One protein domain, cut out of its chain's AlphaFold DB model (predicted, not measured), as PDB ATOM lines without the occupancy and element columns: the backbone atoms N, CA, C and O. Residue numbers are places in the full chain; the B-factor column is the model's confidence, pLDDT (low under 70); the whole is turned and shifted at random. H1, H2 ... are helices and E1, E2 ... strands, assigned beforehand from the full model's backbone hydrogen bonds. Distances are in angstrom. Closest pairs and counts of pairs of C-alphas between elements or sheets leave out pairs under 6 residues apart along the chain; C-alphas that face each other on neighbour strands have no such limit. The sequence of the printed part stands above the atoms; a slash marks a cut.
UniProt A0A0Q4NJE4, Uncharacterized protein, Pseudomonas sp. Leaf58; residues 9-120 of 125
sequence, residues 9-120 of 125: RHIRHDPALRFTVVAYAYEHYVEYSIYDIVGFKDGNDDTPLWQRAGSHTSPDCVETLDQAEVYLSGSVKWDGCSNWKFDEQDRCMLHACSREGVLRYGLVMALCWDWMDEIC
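AT A GLANCE: This is residues 9 to 120 of the 125 residues of an uncharacterized protein of Pseudomonas sp. Leaf58 (UniProt A0A0Q4NJE4). A strongly twisted, antiparallel sheet of six strands curls round one long helix, H2, with E3, the longest strand, in the sheet's middle. E3 bends toward one end to pair with E4, and the long link of residues 52 to 71 folds back beside E4, while the short helix H1 only grazes the sheet. The 112 printed residues have six named strands, E1 to E6, then two named helices, H1 and H2; the class is mixed, helices and strands. The whole is compact, with a radius of gyration of the C-alphas of 13.9 A and spans of 39 by 28 by 26 A.

HOW THE PARTS SIT: In the branched sheet, E3, residues 29 to 40, has E2, residues 19 to 25, on one side, where N 22 and O 33 are 2.8 A apart, within hydrogen-bond range. On the other side are E5, residues 72 to 77, with N 32 and O 74 at 2.8 A, and E4, residues 48 to 51, with N 49 and O 39 at 2.8 A. E3 bends by 58 degrees at residue 37, and its residues 37 to 40 pair with E4. The edge strands E1, residues 9 to 14, and E6, residues 82 to 85, are antiparallel neighbours of E2, with N 12 and O 21 at 2.9 A, and of E5, with N 85 and O 73 at 2.8 A. E1 E2 E3 E4 form a meander, each strand the antiparallel neighbour of the one before. H2, residues 99 to 119, is on the sheet; its closest C-alphas to E5 are those of Trp 113 and Val 76, 6.2 A apart. In H2, 13 of 17 O i to N i+4 pairs are within range; H1, residues 87 to 90, is too short for such a pair.

IN THESE COORDINATES: E1 begins at C-alpha 9, (40.157, -15.854, -14.723). E3 is 31.0 A long and H2 30.6 A, ending at C-alpha 119, (44.190, -11.301, -22.318).

THE WHOLE: The C-alphas of Asp 42 and Asp 79, the two farthest apart, are 41.8 A apart. The printed part has no cut, and E4 to E5 is a long link. Residues 88 to 92 have pLDDT under 70.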
ATOM      1  N   ARG A   9      41.063 -16.824 -15.342       96.38
ATOM      2  CA  ARG A   9      40.157 -15.854 -14.723       96.38
ATOM      3  C   ARG A   9      40.894 -14.566 -14.370       96.38
ATOM      4  O   ARG A   9      41.877 -14.602 -13.631       96.38
ATOM      5  N   HIS A  10      40.350 -13.435 -14.802       97.50
ATOM      6  CA  HIS A  10      40.824 -12.090 -14.481       97.50
ATOM      7  C   HIS A  10      39.709 -11.282 -13.812       97.50
ATOM      8  O   HIS A  10      38.528 -11.498 -14.080       97.50
ATOM      9  N   ILE A  11      40.076 -10.345 -12.937       97.06
ATOM     10  CA  ILE A  11      39.143  -9.380 -12.347       97.06
ATOM     11  C   ILE A  11      39.724  -7.985 -12.531       97.06
ATOM     12  O   ILE A  11      40.914  -7.776 -12.287       97.06
ATOM     13  N   ARG A  12      38.881  -7.035 -12.924       96.44
ATOM     14  CA  ARG A  12      39.205  -5.612 -12.986       96.44
ATOM     15  C   ARG A  12      38.088  -4.821 -12.314       96.44
ATOM     16  O   ARG A  12      36.914  -5.051 -12.589       96.44
ATOM     17  N   HIS A  13      38.460  -3.902 -11.435       95.88
ATOM     18  CA  HIS A  13      37.547  -2.917 -10.865       95.88
ATOM     19  C   HIS A  13      37.750  -1.598 -11.604       95.88
ATOM     20  O   HIS A  13      38.889  -1.167 -11.781       95.88
ATOM     21  N   ASP A  14      36.660  -0.966 -12.024       95.00
ATOM     22  CA  ASP A  14      36.660   0.379 -12.586       95.00
ATOM     23  C   ASP A  14      35.737   1.268 -11.736       95.00
ATOM     24  O   ASP A  14      34.519   1.308 -11.959       95.00
ATOM     25  N   PRO A  15      36.288   1.964 -10.722       92.75
ATOM     26  CA  PRO A  15      35.513   2.858  -9.867       92.75
ATOM     27  C   PRO A  15      34.877   4.026 -10.630       92.75
ATOM     28  O   PRO A  15      33.803   4.489 -10.245       92.75
ATOM     29  N   ALA A  16      35.489   4.477 -11.731       92.81
ATOM     30  CA  ALA A  16      34.980   5.595 -12.523       92.81
ATOM     31  C   ALA A  16      33.710   5.210 -13.295       92.81
ATOM     32  O   ALA A  16      32.751   5.983 -13.343       92.81
ATOM     33  N   LEU A  17      33.670   3.997 -13.853       94.94
ATOM     34  CA  LEU A  17      32.469   3.438 -14.484       94.94
ATOM     35  C   LEU A  17      31.507   2.787 -13.477       94.94
ATOM     36  O   LEU A  17      30.361   2.480 -13.824       94.94
ATOM     37  N   ARG A  18      31.957   2.610 -12.229       94.81
ATOM     38  CA  ARG A  18      31.267   1.881 -11.160       94.81
ATOM     39  C   ARG A  18      30.922   0.450 -11.564       94.81
ATOM     40  O   ARG A  18      29.814  -0.016 -11.316       94.81
ATOM     41  N   PHE A  19      31.877  -0.251 -12.169       96.50
ATOM     42  CA  PHE A  19      31.726  -1.662 -12.513       96.50
ATOM     43  C   PHE A  19      32.906  -2.496 -12.029       96.50
ATOM     44  O   PHE A  19      34.057  -2.068 -12.055       96.50
ATOM     45  N   THR A  20      32.611  -3.733 -11.647       97.81
ATOM     46  CA  THR A  20      33.601  -4.808 -11.579       97.81
ATOM     47  C   THR A  20      33.390  -5.723 -12.772       97.81
ATOM     48  O   THR A  20      32.272  -6.174 -13.005       97.81
ATOM     49  N   VAL A  21      34.456  -6.039 -13.498       98.19
ATOM     50  CA  VAL A  21      34.444  -6.976 -14.622       98.19
ATOM     51  C   VAL A  21      35.224  -8.224 -14.234       98.19
ATOM     52  O   VAL A  21      36.386  -8.142 -13.831       98.19
ATOM     53  N   VAL A  22      34.596  -9.383 -14.374       98.31
ATOM     54  CA  VAL A  22      35.247 -10.692 -14.316       98.31
ATOM     55  C   VAL A  22      35.351 -11.215 -15.737       98.31
ATOM     56  O   VAL A  22      34.336 -11.321 -16.419       98.31
ATOM     57  N   ALA A  23      36.561 -11.544 -16.170       98.19
ATOM     58  CA  ALA A  23      36.832 -12.078 -17.496       98.19
ATOM     59  C   ALA A  23      37.328 -13.525 -17.402       98.19
ATOM     60  O   ALA A  23      38.171 -13.843 -16.558       98.19
ATOM     61  N   TYR A  24      36.833 -14.384 -18.285       97.69
ATOM     62  CA  TYR A  24      37.282 -15.759 -18.473       97.69
ATOM     63  C   TYR A  24      37.888 -15.874 -19.871       97.69
ATOM     64  O   TYR A  24      37.168 -15.897 -20.869       97.69
ATOM     65  N   ALA A  25      39.217 -15.883 -19.939       96.44
ATOM     66  CA  ALA A  25      39.954 -15.887 -21.193       96.44
ATOM     67  C   ALA A  25      40.171 -17.313 -21.708       96.44
ATOM     68  O   ALA A  25      40.781 -18.149 -21.033       96.44
ATOM     69  N   TYR A  26      39.691 -17.561 -22.925       94.75
ATOM     70  CA  TYR A  26      39.925 -18.771 -23.707       94.75
ATOM     71  C   TYR A  26      40.897 -18.470 -24.857       94.75
ATOM     72  O   TYR A  26      41.284 -17.324 -25.083       94.75
ATOM     73  N   GLU A  27      41.281 -19.493 -25.630       93.44
ATOM     74  CA  GLU A  27      42.235 -19.316 -26.739       93.44
ATOM     75  C   GLU A  27      41.746 -18.293 -27.784       93.44
ATOM     76  O   GLU A  27      42.553 -17.541 -28.322       93.44
ATOM     77  N   HIS A  28      40.436 -18.239 -28.048       94.44
ATOM     78  CA  HIS A  28      39.854 -17.499 -29.179       94.44
ATOM     79  C   HIS A  28      38.724 -16.532 -28.808       94.44
ATOM     80  O   HIS A  28      38.092 -15.954 -29.692       94.44
ATOM     81  N   TYR A  29      38.397 -16.401 -27.532       96.06
ATOM     82  CA  TYR A  29      37.360 -15.490 -27.063       96.06
ATOM     83  C   TYR A  29      37.528 -15.251 -25.569       96.06
ATOM     84  O   TYR A  29      38.219 -16.006 -24.881       96.06
ATOM     85  N   VAL A  30      36.875 -14.212 -25.071       97.88
ATOM     86  CA  VAL A  30      36.774 -13.936 -23.642       97.88
ATOM     87  C   VAL A  30      35.307 -13.777 -23.291       97.88
ATOM     88  O   VAL A  30      34.572 -13.079 -23.992       97.88
ATOM     89  N   GLU A  31      34.884 -14.437 -22.219       97.94
ATOM     90  CA  GLU A  31      33.571 -14.225 -21.610       97.94
ATOM     91  C   GLU A  31      33.693 -13.240 -20.454       97.94
ATOM     92  O   GLU A  31      34.635 -13.314 -19.663       97.94
ATOM     93  N   TYR A  32      32.729 -12.334 -20.339       98.25
ATOM     94  CA  TYR A  32      32.704 -11.289 -19.329       98.25
ATOM     95  C   TYR A  32      31.425 -11.376 -18.502       98.25
ATOM     96  O   TYR A  32      30.327 -11.444 -19.055       98.25
ATOM     97  N   SER A  33      31.582 -11.284 -17.184       97.56
ATOM     98  CA  SER A  33      30.510 -10.988 -16.232       97.56
ATOM     99  C   SER A  33      30.791  -9.634 -15.595       97.56
ATOM    100  O   SER A  33      31.862  -9.417 -15.024       97.56
ATOM    101  N   ILE A  34      29.840  -8.715 -15.694       97.19
ATOM    102  CA  ILE A  34      29.967  -7.328 -15.256       97.19
ATOM    103  C   ILE A  34      28.973  -7.092 -14.120       97.19
ATOM    104  O   ILE A  34      27.787  -7.395 -14.236       97.19
ATOM    105  N   TYR A  35      29.471  -6.539 -13.020       96.12
ATOM    106  CA  TYR A  35      28.742  -6.324 -11.775       96.12
ATOM    107  C   TYR A  35      28.690  -4.833 -11.467       96.12
ATOM    108  O   TYR A  35      29.734  -4.172 -11.453       96.12
ATOM    109  N   ASP A  36      27.497  -4.306 -11.197       94.50
ATOM    110  CA  ASP A  36      27.319  -2.903 -10.818       94.50
ATOM    111  C   ASP A  36      27.848  -2.650  -9.399       94.50
ATOM    112  O   ASP A  36      27.488  -3.355  -8.452       94.50
ATOM    113  N   ILE A  37      28.718  -1.651  -9.243       95.44
ATOM    114  CA  ILE A  37      29.235  -1.243  -7.935       95.44
ATOM    115  C   ILE A  37      28.230  -0.276  -7.308       95.44
ATOM    116  O   ILE A  37      28.169   0.917  -7.636       95.44
ATOM    117  N   VAL A  38      27.449  -0.783  -6.357       93.44
ATOM    118  CA  VAL A  38      26.393  -0.018  -5.672       93.44
ATOM    119  C   VAL A  38      26.931   0.813  -4.506       93.44
ATOM    120  O   VAL A  38      26.311   1.800  -4.109       93.44
ATOM    121  N   GLY A  39      28.129   0.500  -4.019       94.00
ATOM    122  CA  GLY A  39      28.816   1.279  -2.996       94.00
ATOM    123  C   GLY A  39      30.240   0.802  -2.760       94.00
ATOM    124  O   GLY A  39      30.731  -0.085  -3.451       94.00
ATOM    125  N   PHE A  40      30.880   1.386  -1.755       94.38
ATOM    126  CA  PHE A  40      32.239   1.059  -1.349       94.38
ATOM    127  C   PHE A  40      32.304   0.940   0.170       94.38
ATOM    128  O   PHE A  40      31.672   1.724   0.888       94.38
ATOM    129  N   LYS A  41      33.037  -0.055   0.669       91.56
ATOM    130  CA  LYS A  41      33.182  -0.282   2.109       91.56
ATOM    131  C   LYS A  41      33.943   0.881   2.738       91.56
ATOM    132  O   LYS A  41      34.965   1.312   2.218       91.56
ATOM    133  N   ASP A  42      33.410   1.405   3.839       86.88
ATOM    134  CA  ASP A  42      33.992   2.520   4.598       86.88
ATOM    135  C   ASP A  42      34.286   3.785   3.760       86.88
ATOM    136  O   ASP A  42      35.107   4.616   4.142       86.88
ATOM    137  N   GLY A  43      33.613   3.945   2.611       73.12
ATOM    138  CA  GLY A  43      33.861   5.045   1.674       73.12
ATOM    139  C   GLY A  43      35.220   4.980   0.969       73.12
ATOM    140  O   GLY A  43      35.651   5.989   0.417       73.12
ATOM    141  N   ASN A  44      35.899   3.828   1.008       80.38
ATOM    142  CA  ASN A  44      37.136   3.586   0.277       80.38
ATOM    143  C   ASN A  44      36.845   2.921  -1.077       80.38
ATOM    144  O   ASN A  44      36.475   1.745  -1.121       80.38
ATOM    145  N   ASP A  45      37.104   3.651  -2.163       81.50
ATOM    146  CA  ASP A  45      36.894   3.217  -3.550       81.50
ATOM    147  C   ASP A  45      37.666   1.933  -3.943       81.50
ATOM    148  O   ASP A  45      37.371   1.319  -4.970       81.50
ATOM    149  N   ASP A  46      38.602   1.465  -3.112       85.56
ATOM    150  CA  ASP A  46      39.337   0.212  -3.327       85.56
ATOM    151  C   ASP A  46      38.535  -1.051  -2.965       85.56
ATOM    152  O   ASP A  46      38.927  -2.160  -3.333       85.56
ATOM    153  N   THR A  47      37.442  -0.930  -2.202       91.81
ATOM    154  CA  THR A  47      36.666  -2.086  -1.712       91.81
ATOM    155  C   THR A  47      35.208  -2.008  -2.175       91.81
ATOM    156  O   THR A  47      34.343  -1.550  -1.422       91.81
ATOM    157  N   PRO A  48      34.917  -2.419  -3.422       96.06
ATOM    158  CA  PRO A  48      33.576  -2.351  -3.990       96.06
ATOM    159  C   PRO A  48      32.581  -3.271  -3.279       96.06
ATOM    160  O   PRO A  48      32.918  -4.359  -2.813       96.06
ATOM    161  N   LEU A  49      31.330  -2.822  -3.252       96.69
ATOM    162  CA  LEU A  49      30.158  -3.566  -2.812       96.69
ATOM    163  C   LEU A  49      29.202  -3.737  -3.991       96.69
ATOM    164  O   LEU A  49      29.011  -2.812  -4.788       96.69
ATOM    165  N   TRP A  50      28.558  -4.896  -4.061       96.44
ATOM    166  CA  TRP A  50      27.652  -5.254  -5.154       96.44
ATOM    167  C   TRP A  50      26.252  -5.552  -4.642       96.44
ATOM    168  O   TRP A  50      26.070  -5.856  -3.467       96.44
ATOM    169  N   GLN A  51      25.262  -5.486  -5.525       95.00
ATOM    170  CA  GLN A  51      23.906  -5.929  -5.219       95.00
ATOM    171  C   GLN A  51      23.871  -7.456  -5.039       95.00
ATOM    172  O   GLN A  51      24.478  -8.187  -5.820       95.00
ATOM    173  N   ARG A  52      23.155  -7.949  -4.026       95.75
ATOM    174  CA  ARG A  52      22.950  -9.381  -3.784       95.75
ATOM    175  C   ARG A  52      22.102 -10.022  -4.882       95.75
ATOM    176  O   ARG A  52      20.970  -9.598  -5.126       95.75
ATOM    177  N   ALA A  53      22.586 -11.135  -5.429       93.25
ATOM    178  CA  ALA A  53      21.839 -11.975  -6.357       93.25
ATOM    179  C   ALA A  53      20.501 -12.430  -5.755       93.25
ATOM    180  O   ALA A  53      20.445 -12.994  -4.661       93.25
ATOM    181  N   GLY A  54      19.409 -12.205  -6.490       90.44
ATOM    182  CA  GLY A  54      18.076 -12.638  -6.067       90.44
ATOM    183  C   GLY A  54      17.369 -11.722  -5.066       90.44
ATOM    184  O   GLY A  54      16.248 -12.043  -4.681       90.44
ATOM    185  N   SER A  55      17.973 -10.603  -4.660       90.62
ATOM    186  CA  SER A  55      17.317  -9.673  -3.738       90.62
ATOM    187  C   SER A  55      16.131  -8.955  -4.392       90.62
ATOM    188  O   SER A  55      16.129  -8.681  -5.589       90.62
ATOM    189  N   HIS A  56      15.112  -8.639  -3.592       87.12
ATOM    190  CA  HIS A  56      13.926  -7.877  -4.014       87.12
ATOM    191  C   HIS A  56      13.954  -6.423  -3.525       87.12
ATOM    192  O   HIS A  56      12.984  -5.684  -3.687       87.12
ATOM    193  N   THR A  57      15.054  -6.022  -2.895       86.06
ATOM    194  CA  THR A  57      15.260  -4.686  -2.343       86.06
ATOM    195  C   THR A  57      16.612  -4.166  -2.788       86.06
ATOM    196  O   THR A  57      17.581  -4.919  -2.841       86.06
ATOM    197  N   SER A  58      16.688  -2.872  -3.079       85.31
ATOM    198  CA  SER A  58      17.937  -2.220  -3.450       85.31
ATOM    199  C   SER A  58      18.113  -0.928  -2.638       85.31
ATOM    200  O   SER A  58      17.148  -0.164  -2.526       85.31
ATOM    201  N   PRO A  59      19.303  -0.677  -2.056       88.12
ATOM    202  CA  PRO A  59      20.479  -1.552  -2.094       88.12
ATOM    203  C   PRO A  59      20.418  -2.699  -1.058       88.12
ATOM    204  O   PRO A  59      20.024  -2.487   0.086       88.12
ATOM    205  N   ASP A  60      20.861  -3.900  -1.448       94.62
ATOM    206  CA  ASP A  60      21.174  -5.039  -0.558       94.62
ATOM    207  C   ASP A  60      22.599  -5.503  -0.870       94.62
ATOM    208  O   ASP A  60      22.831  -6.300  -1.780       94.62
ATOM    209  N   CYS A  61      23.565  -4.904  -0.175       95.56
ATOM    210  CA  CYS A  61      24.975  -5.008  -0.527       95.56
ATOM    211  C   CYS A  61      25.620  -6.329  -0.069       95.56
ATOM    212  O   CYS A  61      25.377  -6.814   1.039       95.56
ATOM    213  N   VAL A  62      26.532  -6.851  -0.888       96.88
ATOM    214  CA  VAL A  62      27.427  -7.976  -0.580       96.88
ATOM    215  C   VAL A  62      28.888  -7.608  -0.821       96.88
ATOM    216  O   VAL A  62      29.201  -6.767  -1.661       96.88
ATOM    217  N   GLU A  63      29.780  -8.270  -0.082       95.94
ATOM    218  CA  GLU A  63      31.237  -8.060  -0.146       95.94
ATOM    219  C   GLU A  63      31.951  -9.081  -1.049       95.94
ATOM    220  O   GLU A  63      33.170  -9.033  -1.191       95.94
ATOM    221  N   THR A  64      31.225 -10.031  -1.652       96.38
ATOM    222  CA  THR A  64      31.812 -11.064  -2.516       96.38
ATOM    223  C   THR A  64      31.037 -11.226  -3.819       96.38
ATOM    224  O   THR A  64      29.808 -11.179  -3.844       96.38
ATOM    225  N   LEU A  65      31.774 -11.469  -4.908       96.75
ATOM    226  CA  LEU A  65      31.203 -11.667  -6.246       96.75
ATOM    227  C   LEU A  65      30.339 -12.931  -6.350       96.75
ATOM    228  O   LEU A  65      29.380 -12.943  -7.111       96.75
ATOM    229  N   ASP A  66      30.624 -13.967  -5.555       96.62
ATOM    230  CA  ASP A  66      29.832 -15.208  -5.534       96.62
ATOM    231  C   ASP A  66      28.396 -14.988  -5.037       96.62
ATOM    232  O   ASP A  66      27.501 -15.783  -5.317       96.62
ATOM    233  N   GLN A  67      28.172 -13.917  -4.274       96.88
ATOM    234  CA  GLN A  67      26.851 -13.515  -3.794       96.88
ATOM    235  C   GLN A  67      26.242 -12.390  -4.635       96.88
ATOM    236  O   GLN A  67      25.101 -11.998  -4.381       96.88
ATOM    237  N   ALA A  68      27.004 -11.835  -5.580       96.38
ATOM    238  CA  ALA A  68      26.640 -10.643  -6.321       96.38
ATOM    239  C   ALA A  68      25.791 -10.974  -7.551       96.38
ATOM    240  O   ALA A  68      25.962 -12.005  -8.202       96.38
ATOM    241  N   GLU A  69      24.880 -10.070  -7.883       93.25
ATOM    242  CA  GLU A  69      24.085 -10.127  -9.099       93.25
ATOM    243  C   GLU A  69      24.921  -9.712 -10.314       93.25
ATOM    244  O   GLU A  69      25.562  -8.659 -10.313       93.25
ATOM    245  N   VAL A  70      24.908 -10.543 -11.360       94.12
ATOM    246  CA  VAL A  70      25.483 -10.176 -12.660       94.12
ATOM    247  C   VAL A  70      24.541  -9.183 -13.324       94.12
ATOM    248  O   VAL A  70      23.371  -9.483 -13.539       94.12
ATOM    249  N   TYR A  71      25.064  -8.009 -13.657       92.12
ATOM    250  CA  TYR A  71      24.294  -6.920 -14.252       92.12
ATOM    251  C   TYR A  71      24.249  -7.019 -15.785       92.12
ATOM    252  O   TYR A  71      23.218  -6.808 -16.427       92.12
ATOM    253  N   LEU A  72      25.397  -7.346 -16.378       93.00
ATOM    254  CA  LEU A  72      25.616  -7.482 -17.816       93.00
ATOM    255  C   LEU A  72      26.605  -8.625 -18.037       93.00
ATOM    256  O   LEU A  72      27.606  -8.727 -17.329       93.00
ATOM    257  N   SER A  73      26.361  -9.455 -19.040       95.75
ATOM    258  CA  SER A  73      27.301 -10.479 -19.480       95.75
ATOM    259  C   SER A  73      27.487 -10.436 -20.987       95.75
ATOM    260  O   SER A  73      26.697  -9.850 -21.730       95.75
ATOM    261  N   GLY A  74      28.569 -11.026 -21.469       96.25
ATOM    262  CA  GLY A  74      28.823 -11.074 -22.896       96.25
ATOM    263  C   GLY A  74      30.121 -11.761 -23.242       96.25
ATOM    264  O   GLY A  74      30.796 -12.338 -22.393       96.25
ATOM    265  N   SER A  75      30.468 -11.702 -24.517       97.88
ATOM    266  CA  SER A  75      31.745 -12.194 -25.008       97.88
ATOM    267  C   SER A  75      32.256 -11.354 -26.160       97.88
ATOM    268  O   SER A  75      31.480 -10.772 -26.922       97.88
ATOM    269  N   VAL A  76      33.576 -11.345 -26.300       98.06
ATOM    270  CA  VAL A  76      34.268 -10.818 -27.472       98.06
ATOM    271  C   VAL A  76      35.126 -11.940 -28.046       98.06
ATOM    272  O   VAL A  76      35.801 -12.665 -27.314       98.06
ATOM    273  N   LYS A  77      35.038 -12.144 -29.359       96.00
ATOM    274  CA  LYS A  77      35.779 -13.172 -30.097       96.00
ATOM    275  C   LYS A  77      37.058 -12.590 -30.673       96.00
ATOM    276  O   LYS A  77      37.180 -11.384 -30.809       96.00
ATOM    277  N   TRP A  78      37.989 -13.464 -31.036       94.12
ATOM    278  CA  TRP A  78      39.304 -13.124 -31.585       94.12
ATOM    279  C   TRP A  78      39.289 -12.144 -32.772       94.12
ATOM    280  O   TRP A  78      40.291 -11.475 -32.979       94.12
ATOM    281  N   ASP A  79      38.182 -12.062 -33.515       94.50
ATOM    282  CA  ASP A  79      37.956 -11.199 -34.685       94.50
ATOM    283  C   ASP A  79      37.239  -9.875 -34.344       94.50
ATOM    284  O   ASP A  79      36.705  -9.197 -35.218       94.50
ATOM    285  N   GLY A  80      37.128  -9.539 -33.058       93.56
ATOM    286  CA  GLY A  80      36.447  -8.335 -32.583       93.56
ATOM    287  C   GLY A  80      34.916  -8.404 -32.605       93.56
ATOM    288  O   GLY A  80      34.259  -7.461 -32.153       93.56
ATOM    289  N   CYS A  81      34.310  -9.504 -33.058       96.88
ATOM    290  CA  CYS A  81      32.866  -9.694 -32.963       96.88
ATOM    291  C   CYS A  81      32.444  -9.859 -31.494       96.88
ATOM    292  O   CYS A  81      33.063 -10.619 -30.745       96.88
ATOM    293  N   SER A  82      31.375  -9.177 -31.071       96.44
ATOM    294  CA  SER A  82      30.907  -9.213 -29.681       96.44
ATOM    295  C   SER A  82      29.411  -9.476 -29.555       96.44
ATOM    296  O   SER A  82      28.616  -9.078 -30.407       96.44
ATOM    297  N   ASN A  83      29.032 -10.174 -28.484       96.44
ATOM    298  CA  ASN A  83      27.644 -10.418 -28.101       96.44
ATOM    299  C   ASN A  83      27.463 -10.000 -26.647       96.44
ATOM    300  O   ASN A  83      28.260 -10.396 -25.799       96.44
ATOM    301  N   TRP A  84      26.401  -9.256 -26.360       95.12
ATOM    302  CA  TRP A  84      26.119  -8.734 -25.027       95.12
ATOM    303  C   TRP A  84      24.680  -9.035 -24.632       95.12
ATOM    304  O   TRP A  84      23.762  -8.920 -25.447       95.12
ATOM    305  N   LYS A  85      24.494  -9.399 -23.368       91.19
ATOM    306  CA  LYS A  85      23.207  -9.618 -22.726       91.19
ATOM    307  C   LYS A  85      23.144  -8.766 -21.466       91.19
ATOM    308  O   LYS A  85      23.946  -8.919 -20.554       91.19
ATOM    309  N   PHE A  86      22.157  -7.884 -21.399       86.50
ATOM    310  CA  PHE A  86      21.829  -7.209 -20.150       86.50
ATOM    311  C   PHE A  86      20.999  -8.167 -19.298       86.50
ATOM    312  O   PHE A  86      19.805  -8.320 -19.535       86.50
ATOM    313  N   ASP A  87      21.635  -8.839 -18.345       80.31
ATOM    314  CA  ASP A  87      20.976  -9.837 -17.494       80.31
ATOM    315  C   ASP A  87      19.942  -9.215 -16.550       80.31
ATOM    316  O   ASP A  87      18.935  -9.851 -16.238       80.31
ATOM    317  N   GLU A  88      20.111  -7.933 -16.214       69.75
ATOM    318  CA  GLU A  88      19.090  -7.142 -15.523       69.75
ATOM    319  C   GLU A  88      17.757  -7.115 -16.300       69.75
ATOM    320  O   GLU A  88      16.698  -7.086 -15.681       69.75
ATOM    321  N   GLN A  89      17.773  -7.192 -17.642       61.53
ATOM    322  CA  GLN A  89      16.561  -7.087 -18.477       61.53
ATOM    323  C   GLN A  89      15.559  -8.221 -18.284       61.53
ATOM    324  O   GLN A  89      14.358  -8.009 -18.465       61.53
ATOM    325  N   ASP A  90      16.025  -9.394 -17.853       62.00
ATOM    326  CA  ASP A  90      15.141 -10.508 -17.507       62.00
ATOM    327  C   ASP A  90      14.361 -10.231 -16.199       62.00
ATOM    328  O   ASP A  90      13.435 -10.972 -15.855       62.00
ATOM    329  N   ARG A  91      14.710  -9.157 -15.468       61.25
ATOM    330  CA  ARG A  91      14.154  -8.776 -14.158       61.25
ATOM    331  C   ARG A  91      13.562  -7.357 -14.126       61.25
ATOM    332  O   ARG A  91      12.520  -7.173 -13.493       61.25
ATOM    333  N   CYS A  92      14.152  -6.373 -14.814       61.91
ATOM    334  CA  CYS A  92      13.617  -5.018 -15.008       61.91
ATOM    335  C   CYS A  92      14.292  -4.259 -16.182       61.91
ATOM    336  O   CYS A  92      15.232  -4.733 -16.793       61.91
ATOM    337  N   MET A  93      13.811  -3.068 -16.555       76.00
ATOM    338  CA  MET A  93      14.419  -2.260 -17.631       76.00
ATOM    339  C   MET A  93      15.819  -1.727 -17.264       76.00
ATOM    340  O   MET A  93      16.081  -1.439 -16.102       76.00
ATOM    341  N   LEU A  94      16.682  -1.460 -18.256       82.94
ATOM    342  CA  LEU A  94      17.910  -0.689 -18.016       82.94
ATOM    343  C   LEU A  94      17.572   0.696 -17.455       82.94
ATOM    344  O   LEU A  94      16.898   1.492 -18.113       82.94
ATOM    345  N   HIS A  95      18.056   0.983 -16.248       83.38
ATOM    346  CA  HIS A  95      17.743   2.209 -15.527       83.38
ATOM    347  C   HIS A  95      18.987   3.064 -15.288       83.38
ATOM    348  O   HIS A  95      19.913   2.653 -14.594       83.38
ATOM    349  N   ALA A  96      18.958   4.297 -15.791       87.38
ATOM    350  CA  ALA A  96      19.969   5.310 -15.525       87.38
ATOM    351  C   ALA A  96      19.303   6.640 -15.156       87.38
ATOM    352  O   ALA A  96      18.456   7.147 -15.891       87.38
ATOM    353  N   CYS A  97      19.727   7.241 -14.042       87.94
ATOM    354  CA  CYS A  97      19.217   8.539 -13.582       87.94
ATOM    355  C   CYS A  97      19.775   9.737 -14.370       87.94
ATOM    356  O   CYS A  97      19.285  10.854 -14.216       87.94
ATOM    357  N   SER A  98      20.825   9.538 -15.172       92.81
ATOM    358  CA  SER A  98      21.515  10.603 -15.904       92.81
ATOM    359  C   SER A  98      22.070  10.119 -17.242       92.81
ATOM    360  O   SER A  98      22.185   8.917 -17.493       92.81
ATOM    361  N   ARG A  99      22.471  11.071 -18.093       95.56
ATOM    362  CA  ARG A  99      23.162  10.796 -19.362       95.56
ATOM    363  C   ARG A  99      24.449  10.004 -19.136       95.56
ATOM    364  O   ARG A  99      24.740   9.078 -19.886       95.56
ATOM    365  N   GLU A 100      25.207  10.352 -18.106       94.62
ATOM    366  CA  GLU A 100      26.450   9.678 -17.724       94.62
ATOM    367  C   GLU A 100      26.170   8.224 -17.318       94.62
ATOM    368  O   GLU A 100      26.895   7.317 -17.725       94.62
ATOM    369  N   GLY A 101      25.059   7.992 -16.610       91.56
ATOM    370  CA  GLY A 101      24.582   6.654 -16.271       91.56
ATOM    371  C   GLY A 101      24.189   5.814 -17.490       91.56
ATOM    372  O   GLY A 101      24.328   4.600 -17.444       91.56
ATOM    373  N   VAL A 102      23.751   6.431 -18.592       92.44
ATOM    374  CA  VAL A 102      23.520   5.717 -19.862       92.44
ATOM    375  C   VAL A 102      24.845   5.411 -20.565       92.44
ATOM    376  O   VAL A 102      25.046   4.307 -21.067       92.44
ATOM    377  N   LEU A 103      25.770   6.376 -20.600       96.38
ATOM    378  CA  LEU A 103      27.053   6.226 -21.296       96.38
ATOM    379  C   LEU A 103      27.932   5.124 -20.712       96.38
ATOM    380  O   LEU A 103      28.589   4.414 -21.475       96.38
ATOM    381  N   ARG A 104      27.943   4.962 -19.384       94.94
ATOM    382  CA  ARG A 104      28.818   3.979 -18.728       94.94
ATOM    383  C   ARG A 104      28.599   2.547 -19.224       94.94
ATOM    384  O   ARG A 104      29.553   1.783 -19.245       94.94
ATOM    385  N   TYR A 105      27.388   2.195 -19.671       93.81
ATOM    386  CA  TYR A 105      27.111   0.870 -20.235       93.81
ATOM    387  C   TYR A 105      27.895   0.632 -21.528       93.81
ATOM    388  O   TYR A 105      28.534  -0.401 -21.692       93.81
ATOM    389  N   GLY A 106      27.889   1.614 -22.433       96.31
ATOM    390  CA  GLY A 106      28.688   1.554 -23.656       96.31
ATOM    391  C   GLY A 106      30.184   1.523 -23.357       96.31
ATOM    392  O   GLY A 106      30.916   0.743 -23.958       96.31
ATOM    393  N   LEU A 107      30.622   2.332 -22.389       98.06
ATOM    394  CA  LEU A 107      32.030   2.425 -22.009       98.06
ATOM    395  C   LEU A 107      32.560   1.138 -21.375       98.06
ATOM    396  O   LEU A 107      33.667   0.737 -21.709       98.06
ATOM    397  N   VAL A 108      31.791   0.455 -20.519       97.81
ATOM    398  CA  VAL A 108      32.253  -0.812 -19.927       97.81
ATOM    399  C   VAL A 108      32.323  -1.934 -20.967       97.81
ATOM    400  O   VAL A 108      33.249  -2.741 -20.929       97.81
ATOM    401  N   MET A 109      31.406  -1.959 -21.942       97.88
ATOM    402  CA  MET A 109      31.474  -2.908 -23.063       97.88
ATOM    403  C   MET A 109      32.681  -2.631 -23.966       97.88
ATOM    404  O   MET A 109      33.379  -3.567 -24.349       97.88
ATOM    405  N   ALA A 110      32.961  -1.357 -24.265       97.88
ATOM    406  CA  ALA A 110      34.154  -0.956 -25.012       97.88
ATOM    407  C   ALA A 110      35.439  -1.309 -24.249       97.88
ATOM    408  O   ALA A 110      36.341  -1.897 -24.829       97.88
ATOM    409  N   LEU A 111      35.474  -1.070 -22.933       97.44
ATOM    410  CA  LEU A 111      36.584  -1.480 -22.074       97.44
ATOM    411  C   LEU A 111      36.827  -2.986 -22.160       97.44
ATOM    412  O   LEU A 111      37.974  -3.404 -22.260       97.44
ATOM    413  N   CYS A 112      35.776  -3.811 -22.135       97.94
ATOM    414  CA  CYS A 112      35.930  -5.258 -22.289       97.94
ATOM    415  C   CYS A 112      36.462  -5.630 -23.678       97.94
ATOM    416  O   CYS A 112      37.310  -6.509 -23.781       97.94
ATOM    417  N   TRP A 113      35.993  -4.953 -24.727       97.81
ATOM    418  CA  TRP A 113      36.484  -5.150 -26.089       97.81
ATOM    419  C   TRP A 113      37.971  -4.814 -26.212       97.81
ATOM    420  O   TRP A 113      38.734  -5.647 -26.686       97.81
ATOM    421  N   ASP A 114      38.400  -3.656 -25.707       97.06
ATOM    422  CA  ASP A 114      39.808  -3.244 -25.711       97.06
ATOM    423  C   ASP A 114      40.672  -4.194 -24.868       97.06
ATOM    424  O   ASP A 114      41.809  -4.502 -25.222       97.06
ATOM    425  N   TRP A 115      40.115  -4.724 -23.772       96.12
ATOM    426  CA  TRP A 115      40.821  -5.641 -22.878       96.12
ATOM    427  C   TRP A 115      41.209  -6.965 -23.560       96.12
ATOM    428  O   TRP A 115      42.123  -7.642 -23.089       96.12
ATOM    429  N   MET A 116      40.578  -7.322 -24.686       94.62
ATOM    430  CA  MET A 116      40.931  -8.502 -25.484       94.62
ATOM    431  C   MET A 116      42.403  -8.544 -25.885       94.62
ATOM    432  O   MET A 116      43.001  -9.618 -25.827       94.62
ATOM    433  N   ASP A 117      42.985  -7.400 -26.249       93.81
ATOM    434  CA  ASP A 117      44.385  -7.298 -26.682       93.81
ATOM    435  C   ASP A 117      45.363  -7.733 -25.581       93.81
ATOM    436  O   ASP A 117      46.425  -8.291 -25.849       93.81
ATOM    437  N   GLU A 118      44.977  -7.549 -24.317       94.69
ATOM    438  CA  GLU A 118      45.816  -7.908 -23.176       94.69
ATOM    439  C   GLU A 118      45.691  -9.389 -22.777       94.69
ATOM    440  O   GLU A 118      46.649  -9.957 -22.246       94.69
ATOM    441  N   ILE A 119      44.513 -10.005 -22.954       94.38
ATOM    442  CA  ILE A 119      44.190 -11.301 -22.318       94.38
ATOM    443  C   ILE A 119      43.807 -12.423 -23.286       94.38
ATOM    444  O   ILE A 119      43.800 -13.581 -22.869       94.38
ATOM    445  N   CYS A 120      43.502 -12.136 -24.554       92.81
ATOM    446  CA  CYS A 120      43.166 -13.159 -25.545       92.81
ATOM    447  C   CYS A 120      44.400 -13.526 -26.395       92.81
ATOM    448  O   CYS A 120      44.851 -12.716 -27.203       92.81
TER     449      CYS A 120